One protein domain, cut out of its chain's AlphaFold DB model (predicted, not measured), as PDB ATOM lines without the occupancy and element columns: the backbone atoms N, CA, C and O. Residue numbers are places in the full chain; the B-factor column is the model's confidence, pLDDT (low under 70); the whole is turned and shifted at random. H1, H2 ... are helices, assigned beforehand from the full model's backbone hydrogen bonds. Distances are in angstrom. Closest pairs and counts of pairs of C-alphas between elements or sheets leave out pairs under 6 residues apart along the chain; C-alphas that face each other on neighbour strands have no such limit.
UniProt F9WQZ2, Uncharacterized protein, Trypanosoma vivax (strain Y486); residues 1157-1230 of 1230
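What this domain is: This is residues 1157 to 1230 of the 1230 residues of an uncharacterized protein of Trypanosoma vivax (strain Y486) (UniProt F9WQZ2). Four short helices make a small body, from which a C-terminal tail runs out along the longest axis, its residues 1225 to 1230 sticking out free. In the body H1 and H2 follow each other end to end, and H3 bridges between H1 and H4, which do not meet each other directly. A short antiparallel pairing of residues 1165 to 1166 with residues 1203 to 1204 ties the stretch before H1 to the stretch before H4. The printed part has 74 residues with four named helices, in the order H1, H2, H3, H4, and no named strand; the class is all helix, though under half of the residues, 32 of 74, are in named elements. The whole is only just compact, close to loose, with a radius of gyration of the C-alphas of 13.5 A, and spans 47 by 23 by 22 A, the tail adding to the length.

How they stand to each other: H1, residues 1167 to 1172, and H2, residues 1174 to 1179, meet only through their link, which is tight. H3, residues 1187 to 1196, touches H1, with the closest C-alphas those of Gln 1171 and Pro 1187, 5.9 A apart. H1 and H3 run opposite ways at a tilt of 38 degrees, only just steep. H2 and H3 are close but not clearly touching and stand about perpendicular, at 88 degrees; their closest C-alphas, of Thr 1174 and Pro 1187, are 7.4 A apart. H4, residues 1206 to 1215, touches H3, with the closest C-alphas those of Ile 1194 and Gln 1208, 6.5 A apart. H3 and H4 run opposite ways at a steep tilt of 68 degrees, only just short of about perpendicular. H4 is apart from H1 and from H2. In H1, H2, H3 and H4 every O i to N i+4 pair is within hydrogen-bond range.

Where its parts are: H1 begins at C-alpha 1167, at (234.490, 224.387, 81.859), and measures 8.6 A from first to last C-alpha; H2 measures 8.7 A. H3 measures 14.0 A from C-alpha 1187, at (239.770, 230.279, 83.241), to C-alpha 1196. H4 measures 14.2 A and ends at C-alpha 1215, at (239.662, 231.121, 99.782).

The domain as a whole: The two C-alphas farthest apart, those of Asp 1159 and Asp 1230, the chain's last residue, are 47.1 A apart. The printed part has no cut. The links from H2 to H3 and from H3 to H4 are short, and no link is long. Residues 1216 to 1230 hold no named element. The mean pLDDT of the printed part is 76.0, and it is under 70 at residues 1197 to 1201 and 1221 to 1230.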
ATOM      1  N   SER A1157     225.775 226.872  82.211       76.75
ATOM      2  CA  SER A1157     226.157 225.540  81.735       76.75
ATOM      3  C   SER A1157     225.093 224.959  80.798       76.75
ATOM      4  O   SER A1157     223.940 225.379  80.814       76.75
ATOM      5  N   GLU A1158     225.480 223.981  79.972       75.31
ATOM      6  CA  GLU A1158     224.587 223.349  78.982       75.31
ATOM      7  C   GLU A1158     223.375 222.649  79.622       75.31
ATOM      8  O   GLU A1158     222.314 222.580  79.005       75.31
ATOM      9  N   ASP A1159     223.523 222.177  80.865       75.44
ATOM     10  CA  ASP A1159     222.457 221.580  81.672       75.44
ATOM     11  C   ASP A1159     222.330 222.302  83.032       75.44
ATOM     12  O   ASP A1159     222.995 221.921  84.005       75.44
ATOM     13  N   PRO A1160     221.482 223.343  83.123       70.19
ATOM     14  CA  PRO A1160     221.251 224.095  84.355       70.19
ATOM     15  C   PRO A1160     220.626 223.262  85.484       70.19
ATOM     16  O   PRO A1160     220.782 223.604  86.657       70.19
ATOM     17  N   GLU A1161     219.924 222.170  85.159       71.56
ATOM     18  CA  GLU A1161     219.243 221.324  86.148       71.56
ATOM     19  C   GLU A1161     220.200 220.334  86.826       71.56
ATOM     20  O   GLU A1161     219.938 219.891  87.948       71.56
ATOM     21  N   SER A1162     221.352 220.053  86.204       72.50
ATOM     22  CA  SER A1162     222.385 219.157  86.741       72.50
ATOM     23  C   SER A1162     223.012 219.631  88.063       72.50
ATOM     24  O   SER A1162     223.635 218.830  88.759       72.50
ATOM     25  N   LYS A1163     222.863 220.920  88.423       81.19
ATOM     26  CA  LYS A1163     223.570 221.581  89.542       81.19
ATOM     27  C   LYS A1163     225.092 221.370  89.486       81.19
ATOM     28  O   LYS A1163     225.746 221.184  90.517       81.19
ATOM     29  N   THR A1164     225.653 221.388  88.279       85.94
ATOM     30  CA  THR A1164     227.094 221.298  88.036       85.94
ATOM     31  C   THR A1164     227.570 222.407  87.108       85.94
ATOM     32  O   THR A1164     226.805 222.924  86.296       85.94
ATOM     33  N   VAL A1165     228.844 222.784  87.231       87.44
ATOM     34  CA  VAL A1165     229.472 223.799  86.379       87.44
ATOM     35  C   VAL A1165     230.504 223.127  85.482       87.44
ATOM     36  O   VAL A1165     231.483 222.558  85.967       87.44
ATOM     37  N   THR A1166     230.302 223.206  84.168       88.25
ATOM     38  CA  THR A1166     231.280 222.731  83.177       88.25
ATOM     39  C   THR A1166     232.336 223.803  82.898       88.25
ATOM     40  O   THR A1166     232.135 224.984  83.186       88.25
ATOM     41  N   LEU A1167     233.461 223.424  82.280       87.12
ATOM     42  CA  LEU A1167     234.490 224.387  81.859       87.12
ATOM     43  C   LEU A1167     233.907 225.500  80.967       87.12
ATOM     44  O   LEU A1167     234.282 226.663  81.116       87.12
ATOM     45  N   ALA A1168     232.973 225.154  80.076       85.12
ATOM     46  CA  ALA A1168     232.294 226.111  79.207       85.12
ATOM     47  C   ALA A1168     231.430 227.097  80.013       85.12
ATOM     48  O   ALA A1168     231.547 228.308  79.819       85.12
ATOM     49  N   GLY A1169     230.643 226.606  80.979       86.06
ATOM     50  CA  GLY A1169     229.845 227.457  81.871       86.06
ATOM     51  C   GLY A1169     230.703 228.357  82.767       86.06
ATOM     52  O   GLY A1169     230.388 229.532  82.973       86.06
ATOM     53  N   PHE A1170     231.852 227.858  83.230       89.38
ATOM     54  CA  PHE A1170     232.817 228.646  83.999       89.38
ATOM     55  C   PHE A1170     233.473 229.752  83.157       89.38
ATOM     56  O   PHE A1170     233.591 230.892  83.610       89.38
ATOM     57  N   GLN A1171     233.852 229.451  81.909       88.81
ATOM     58  CA  GLN A1171     234.382 230.436  80.957       88.81
ATOM     59  C   GLN A1171     233.350 231.518  80.619       88.81
ATOM     60  O   GLN A1171     233.676 232.709  80.658       88.81
ATOM     61  N   ALA A1172     232.102 231.119  80.359       86.25
ATOM     62  CA  ALA A1172     230.990 232.035  80.106       86.25
ATOM     63  C   ALA A1172     230.711 232.963  81.305       86.25
ATOM     64  O   ALA A1172     230.320 234.116  81.133       86.25
ATOM     65  N   SER A1173     231.008 232.504  82.522       89.31
ATOM     66  CA  SER A1173     230.780 233.250  83.763       89.31
ATOM     67  C   SER A1173     231.930 234.166  84.198       89.31
ATOM     68  O   SER A1173     231.838 234.821  85.237       89.31
ATOM     69  N   THR A1174     233.011 234.268  83.422       87.50
ATOM     70  CA  THR A1174     234.180 235.113  83.748       87.50
ATOM     71  C   THR A1174     233.825 236.581  84.003       87.50
ATOM     72  O   THR A1174     234.423 237.218  84.873       87.50
ATOM     73  N   ALA A1175     232.819 237.115  83.304       85.06
ATOM     74  CA  ALA A1175     232.315 238.467  83.536       85.06
ATOM     75  C   ALA A1175     231.665 238.627  84.925       85.06
ATOM     76  O   ALA A1175     231.914 239.630  85.593       85.06
ATOM     77  N   LYS A1176     230.893 237.632  85.386       86.19
ATOM     78  CA  LYS A1176     230.285 237.620  86.730       86.19
ATOM     79  C   LYS A1176     231.323 237.410  87.824       86.19
ATOM     80  O   LYS A1176     231.328 238.141  88.802       86.19
ATOM     81  N   LEU A1177     232.269 236.492  87.620       86.94
ATOM     82  CA  LEU A1177     233.383 236.275  88.550       86.94
ATOM     83  C   LEU A1177     234.195 237.568  88.753       86.94
ATOM     84  O   LEU A1177     234.540 237.917  89.881       86.94
ATOM     85  N   LYS A1178     234.388 238.355  87.687       85.25
ATOM     86  CA  LYS A1178     234.985 239.694  87.774       85.25
ATOM     87  C   LYS A1178     234.150 240.678  88.596       85.25
ATOM     88  O   LYS A1178     234.736 241.476  89.322       85.25
ATOM     89  N   GLN A1179     232.821 240.635  88.490       83.44
ATOM     90  CA  GLN A1179     231.920 241.458  89.308       83.44
ATOM     91  C   GLN A1179     231.954 241.049  90.786       83.44
ATOM     92  O   GLN A1179     231.973 241.918  91.651       83.44
ATOM     93  N   TRP A1180     232.063 239.753  91.078       86.38
ATOM     94  CA  TRP A1180     232.178 239.213  92.438       86.38
ATOM     95  C   TRP A1180     233.561 239.392  93.080       86.38
ATOM     96  O   TRP A1180     233.784 238.935  94.200       86.38
ATOM     97  N   GLY A1181     234.485 240.059  92.383       81.56
ATOM     98  CA  GLY A1181     235.774 240.471  92.931       81.56
ATOM     99  C   GLY A1181     236.982 239.650  92.484       81.56
ATOM    100  O   GLY A1181     238.067 239.879  92.999       81.56
ATOM    101  N   ILE A1182     236.877 238.745  91.501       84.44
ATOM    102  CA  ILE A1182     238.050 237.995  91.020       84.44
ATOM    103  C   ILE A1182     238.324 238.176  89.527       84.44
ATOM    104  O   ILE A1182     237.481 237.943  88.664       84.44
ATOM    105  N   ARG A1183     239.558 238.560  89.189       83.31
ATOM    106  CA  ARG A1183     240.021 238.620  87.795       83.31
ATOM    107  C   ARG A1183     240.714 237.319  87.428       83.31
ATOM    108  O   ARG A1183     241.820 237.048  87.886       83.31
ATOM    109  N   ILE A1184     240.072 236.535  86.570       85.94
ATOM    110  CA  ILE A1184     240.616 235.268  86.084       85.94
ATOM    111  C   ILE A1184     241.232 235.486  84.703       85.94
ATOM    112  O   ILE A1184     240.519 235.657  83.718       85.94
ATOM    113  N   ASN A1185     242.565 235.472  84.633       82.56
ATOM    114  CA  ASN A1185     243.299 235.634  83.373       82.56
ATOM    115  C   ASN A1185     243.255 234.362  82.512       82.56
ATOM    116  O   ASN A1185     243.219 234.447  81.288       82.56
ATOM    117  N   ASN A1186     243.248 233.189  83.154       88.31
ATOM    118  CA  ASN A1186     243.205 231.889  82.490       88.31
ATOM    119  C   ASN A1186     242.134 230.984  83.133       88.31
ATOM    120  O   ASN A1186     242.429 230.247  84.077       88.31
ATOM    121  N   PRO A1187     240.878 231.032  82.649       87.75
ATOM    122  CA  PRO A1187     239.770 230.279  83.241       87.75
ATOM    123  C   PRO A1187     239.973 228.769  83.209       87.75
ATOM    124  O   PRO A1187     239.527 228.074  84.115       87.75
ATOM    125  N   GLN A1188     240.674 228.263  82.192       86.69
ATOM    126  CA  GLN A1188     240.915 226.835  82.029       86.69
ATOM    127  C   GLN A1188     241.890 226.295  83.074       86.69
ATOM    128  O   GLN A1188     241.679 225.210  83.610       86.69
ATOM    129  N   GLU A1189     242.929 227.061  83.402       87.69
ATOM    130  CA  GLU A1189     243.895 226.700  84.439       87.69
ATOM    131  C   GLU A1189     243.269 226.744  85.836       87.69
ATOM    132  O   GLU A1189     243.428 225.792  86.599       87.69
ATOM    133  N   VAL A1190     242.490 227.791  86.132       87.62
ATOM    134  CA  VAL A1190     241.774 227.921  87.411       87.62
ATOM    135  C   VAL A1190     240.748 226.802  87.571       87.62
ATOM    136  O   VAL A1190     240.787 226.097  88.577       87.62
ATOM    137  N   PHE A1191     239.910 226.550  86.564       88.12
ATOM    138  CA  PHE A1191     238.949 225.445  86.594       88.12
ATOM    139  C   PHE A1191     239.649 224.094  86.795       88.12
ATOM    140  O   PHE A1191     239.285 223.331  87.682       88.12
ATOM    141  N   SER A1192     240.738 223.842  86.059       84.00
ATOM    142  CA  SER A1192     241.531 222.611  86.196       84.00
ATOM    143  C   SER A1192     242.238 222.487  87.549       84.00
ATOM    144  O   SER A1192     242.652 221.386  87.913       84.00
ATOM    145  N   SER A1193     242.473 223.592  88.263       84.50
ATOM    146  CA  SER A1193     243.045 223.576  89.615       84.50
ATOM    147  C   SER A1193     242.000 223.209  90.670       84.50
ATOM    148  O   SER A1193     242.313 222.445  91.580       84.50
ATOM    149  N   ILE A1194     240.759 223.678  90.496       83.38
ATOM    150  CA  ILE A1194     239.620 223.372  91.369       83.38
ATOM    151  C   ILE A1194     239.185 221.909  91.172       83.38
ATOM    152  O   ILE A1194     239.049 221.170  92.142       83.38
ATOM    153  N   ASP A1195     239.067 221.465  89.916       75.94
ATOM    154  CA  ASP A1195     238.714 220.090  89.515       75.94
ATOM    155  C   ASP A1195     239.735 219.060  90.051       75.94
ATOM    156  O   ASP A1195     239.380 218.043  90.655       75.94
ATOM    157  N   ARG A1196     241.042 219.368  89.950       70.38
ATOM    158  CA  ARG A1196     242.134 218.484  90.411       70.38
ATOM    159  C   ARG A1196     242.130 218.195  91.909       70.38
ATOM    160  O   ARG A1196     242.679 217.168  92.303       70.38
ATOM    161  N   GLN A1197     241.546 219.056  92.738       63.53
ATOM    162  CA  GLN A1197     241.490 218.827  94.183       63.53
ATOM    163  C   GLN A1197     240.494 217.719  94.575       63.53
ATOM    164  O   GLN A1197     240.504 217.308  95.733       63.53
ATOM    165  N   CYS A1198     239.651 217.210  93.658       52.56
ATOM    166  CA  CYS A1198     238.528 216.331  94.021       52.56
ATOM    167  C   CYS A1198     238.210 215.157  93.059       52.56
ATOM    168  O   CYS A1198     237.157 214.541  93.187       52.56
ATOM    169  N   GLY A1199     239.123 214.764  92.166       53.28
ATOM    170  CA  GLY A1199     239.174 213.402  91.591       53.28
ATOM    171  C   GLY A1199     238.293 213.082  90.370       53.28
ATOM    172  O   GLY A1199     238.686 212.222  89.579       53.28
ATOM    173  N   GLU A1200     237.167 213.766  90.158       57.16
ATOM    174  CA  GLU A1200     236.371 213.652  88.923       57.16
ATOM    175  C   GLU A1200     236.857 214.659  87.874       57.16
ATOM    176  O   GLU A1200     237.263 215.759  88.222       57.16
ATOM    177  N   LYS A1201     236.899 214.263  86.594       65.12
ATOM    178  CA  LYS A1201     237.449 215.097  85.513       65.12
ATOM    179  C   LYS A1201     236.340 215.884  84.811       65.12
ATOM    180  O   LYS A1201     235.427 215.268  84.265       65.12
ATOM    181  N   ASN A1202     236.537 217.196  84.680       72.50
ATOM    182  CA  ASN A1202     235.785 218.152  83.849       72.50
ATOM    183  C   ASN A1202     234.450 218.686  84.407       72.50
ATOM    184  O   ASN A1202     233.705 219.309  83.643       72.50
ATOM    185  N   VAL A1203     234.134 218.497  85.691       81.50
ATOM    186  CA  VAL A1203     232.859 218.960  86.270       81.50
ATOM    187  C   VAL A1203     233.072 219.502  87.680       81.50
ATOM    188  O   VAL A1203     233.579 218.802  88.551       81.50
ATOM    189  N   MET A1204     232.631 220.741  87.918       85.94
ATOM    190  CA  MET A1204     232.731 221.390  89.223       85.94
ATOM    191  C   MET A1204     231.395 221.345  89.982       85.94
ATOM    192  O   MET A1204     230.374 221.850  89.512       85.94
ATOM    193  N   TYR A1205     231.418 220.789  91.193       87.06
ATOM    194  CA  TYR A1205     230.296 220.729  92.132       87.06
ATOM    195  C   TYR A1205     230.325 221.882  93.139       87.06
ATOM    196  O   TYR A1205     231.368 222.485  93.400       87.06
ATOM    197  N   PHE A1206     229.187 222.123  93.799       86.62
ATOM    198  CA  PHE A1206     229.053 223.193  94.790       86.62
ATOM    199  C   PHE A1206     230.130 223.150  95.877       86.62
ATOM    200  O   PHE A1206     230.666 224.187  96.240       86.62
ATOM    201  N   ALA A1207     230.461 221.968  96.405       82.31
ATOM    202  CA  ALA A1207     231.436 221.852  97.490       82.31
ATOM    203  C   ALA A1207     232.831 222.352  97.076       82.31
ATOM    204  O   ALA A1207     233.468 223.080  97.831       82.31
ATOM    205  N   GLN A1208     233.267 222.013  95.861       85.19
ATOM    206  CA  GLN A1208     234.554 222.441  95.307       85.19
ATOM    207  C   GLN A1208     234.556 223.951  95.053       85.19
ATOM    208  O   GLN A1208     235.485 224.654  95.451       85.19
ATOM    209  N   PHE A1209     233.473 224.457  94.454       87.69
ATOM    210  CA  PHE A1209     233.293 225.886  94.233       87.69
ATOM    211  C   PHE A1209     233.279 226.667  95.549       87.69
ATOM    212  O   PHE A1209     233.965 227.670  95.653       87.69
ATOM    213  N   ALA A1210     232.546 226.204  96.562       85.94
ATOM    214  CA  ALA A1210     232.417 226.874  97.851       85.94
ATOM    215  C   ALA A1210     233.764 226.993  98.578       85.94
ATOM    216  O   ALA A1210     234.070 228.056  99.114       85.94
ATOM    217  N   VAL A1211     234.586 225.936  98.561       81.94
ATOM    218  CA  VAL A1211     235.941 225.959  99.139       81.94
ATOM    219  C   VAL A1211     236.816 226.973  98.408       81.94
ATOM    220  O   VAL A1211     237.392 227.858  99.039       81.94
ATOM    221  N   TRP A1212     236.871 226.887  97.078       87.31
ATOM    222  CA  TRP A1212     237.651 227.821  96.272       87.31
ATOM    223  C   TRP A1212     237.175 229.267  96.452       87.31
ATOM    224  O   TRP A1212     237.981 230.160  96.703       87.31
ATOM    225  N   ALA A1213     235.866 229.502  96.391       85.38
ATOM    226  CA  ALA A1213     235.283 230.829  96.481       85.38
ATOM    227  C   ALA A1213     235.517 231.474  97.855       85.38
ATOM    228  O   ALA A1213     235.791 232.671  97.938       85.38
ATOM    229  N   SER A1214     235.496 230.670  98.920       80.06
ATOM    230  CA  SER A1214     235.826 231.130 100.272       80.06
ATOM    231  C   SER A1214     237.297 231.536 100.395       80.06
ATOM    232  O   SER A1214     237.589 232.575 100.979       80.06
ATOM    233  N   MET A1215     238.227 230.775  99.799       81.00
ATOM    234  CA  MET A1215     239.662 231.121  99.782       81.00
ATOM    235  C   MET A1215     239.958 232.406  99.005       81.00
ATOM    236  O   MET A1215     240.949 233.077  99.271       81.00
ATOM    237  N   GLN A1216     239.121 232.726  98.022       81.12
ATOM    238  CA  GLN A1216     239.244 233.929  97.204       81.12
ATOM    239  C   GLN A1216     238.421 235.112  97.745       81.12
ATOM    240  O   GLN A1216     238.409 236.166  97.116       81.12
ATOM    241  N   HIS A1217     237.735 234.946  98.885       79.88
ATOM    242  CA  HIS A1217     236.872 235.958  99.505       79.88
ATOM    243  C   HIS A1217     235.841 236.575  98.544       79.88
ATOM    244  O   HIS A1217     235.577 237.776  98.596       79.88
ATOM    245  N   LEU A1218     235.260 235.769  97.647       82.62
ATOM    246  CA  LEU A1218     234.248 236.290  96.731       82.62
ATOM    247  C   LEU A1218     232.965 236.673  97.476       82.62
ATOM    248  O   LEU A1218     232.541 235.991  98.407       82.62
ATOM    249  N   SER A1219     232.304 237.720  96.986       80.31
ATOM    250  CA  SER A1219     230.981 238.131  97.450       80.31
ATOM    251  C   SER A1219     230.069 238.432  96.261       80.31
ATOM    252  O   SER A1219     230.514 239.085  95.311       80.31
ATOM    253  N   PRO A1220     228.778 238.043  96.302       76.44
ATOM    254  CA  PRO A1220     227.825 238.407  95.255       76.44
ATOM    255  C   PRO A1220     227.621 239.928  95.138       76.44
ATOM    256  O   PRO A1220     227.215 240.404  94.080       76.44
ATOM    257  N   ALA A1221     227.942 240.698  96.186       69.75
ATOM    258  CA  ALA A1221     227.906 242.162  96.181       69.75
ATOM    259  C   ALA A1221     229.155 242.820  95.547       69.75
ATOM    260  O   ALA A1221     229.153 244.030  95.323       69.75
ATOM    261  N   GLY A1222     230.201 242.043  95.236       63.88
ATOM    262  CA  GLY A1222     231.490 242.545  94.749       63.88
ATOM    263  C   GLY A1222     232.358 243.187  95.842       63.88
ATOM    264  O   GLY A1222     232.016 243.161  97.022       63.88
ATOM    265  N   TYR A1223     233.506 243.757  95.452       47.12
ATOM    266  CA  TYR A1223     234.374 244.519  96.362       47.12
ATOM    267  C   TYR A1223     233.625 245.738  96.921       47.12
ATOM    268  O   TYR A1223     233.515 246.760  96.244       47.12
ATOM    269  N   SER A1224     233.168 245.674  98.171       38.88
ATOM    270  CA  SER A1224     232.922 246.878  98.962       38.88
ATOM    271  C   SER A1224     234.265 247.372  99.499       38.88
ATOM    272  O   SER A1224     234.767 246.873 100.507       38.88
ATOM    273  N   HIS A1225     234.876 248.330  98.804       35.91
ATOM    274  CA  HIS A1225     235.857 249.220  99.422       35.91
ATOM    275  C   HIS A1225     235.117 250.051 100.481       35.91
ATOM    276  O   HIS A1225     234.613 251.115 100.164       35.91
ATOM    277  N   ASP A1226     234.997 249.529 101.700       33.94
ATOM    278  CA  ASP A1226     234.572 250.297 102.885       33.94
ATOM    279  C   ASP A1226     235.433 249.969 104.120       33.94
ATOM    280  O   ASP A1226     235.112 250.353 105.240       33.94
ATOM    281  N   VAL A1227     236.570 249.285 103.945       37.84
ATOM    282  CA  VAL A1227     237.574 249.150 105.007       37.84
ATOM    283  C   VAL A1227     238.955 249.330 104.384       37.84
ATOM    284  O   VAL A1227     239.330 248.564 103.499       37.84
ATOM    285  N   LEU A1228     239.689 250.325 104.896       34.97
ATOM    286  CA  LEU A1228     241.037 250.792 104.527       34.97
ATOM    287  C   LEU A1228     241.098 251.904 103.463       34.97
ATOM    288  O   LEU A1228     241.540 251.667 102.345       34.97
ATOM    289  N   GLU A1229     240.701 253.117 103.855       29.77
ATOM    290  CA  GLU A1229     241.479 254.360 103.660       29.77
ATOM    291  C   GLU A1229     240.871 255.475 104.542       29.77
ATOM    292  O   GLU A1229     240.030 256.247 104.090       29.77
ATOM    293  N   ASP A1230     241.199 255.417 105.842       29.36
ATOM    294  CA  ASP A1230     241.563 256.509 106.781       29.36
ATOM    295  C   ASP A1230     241.426 256.050 108.246       29.36
ATOM    296  O   ASP A1230     240.318 255.634 108.663       29.36
TER     297      ASP A1230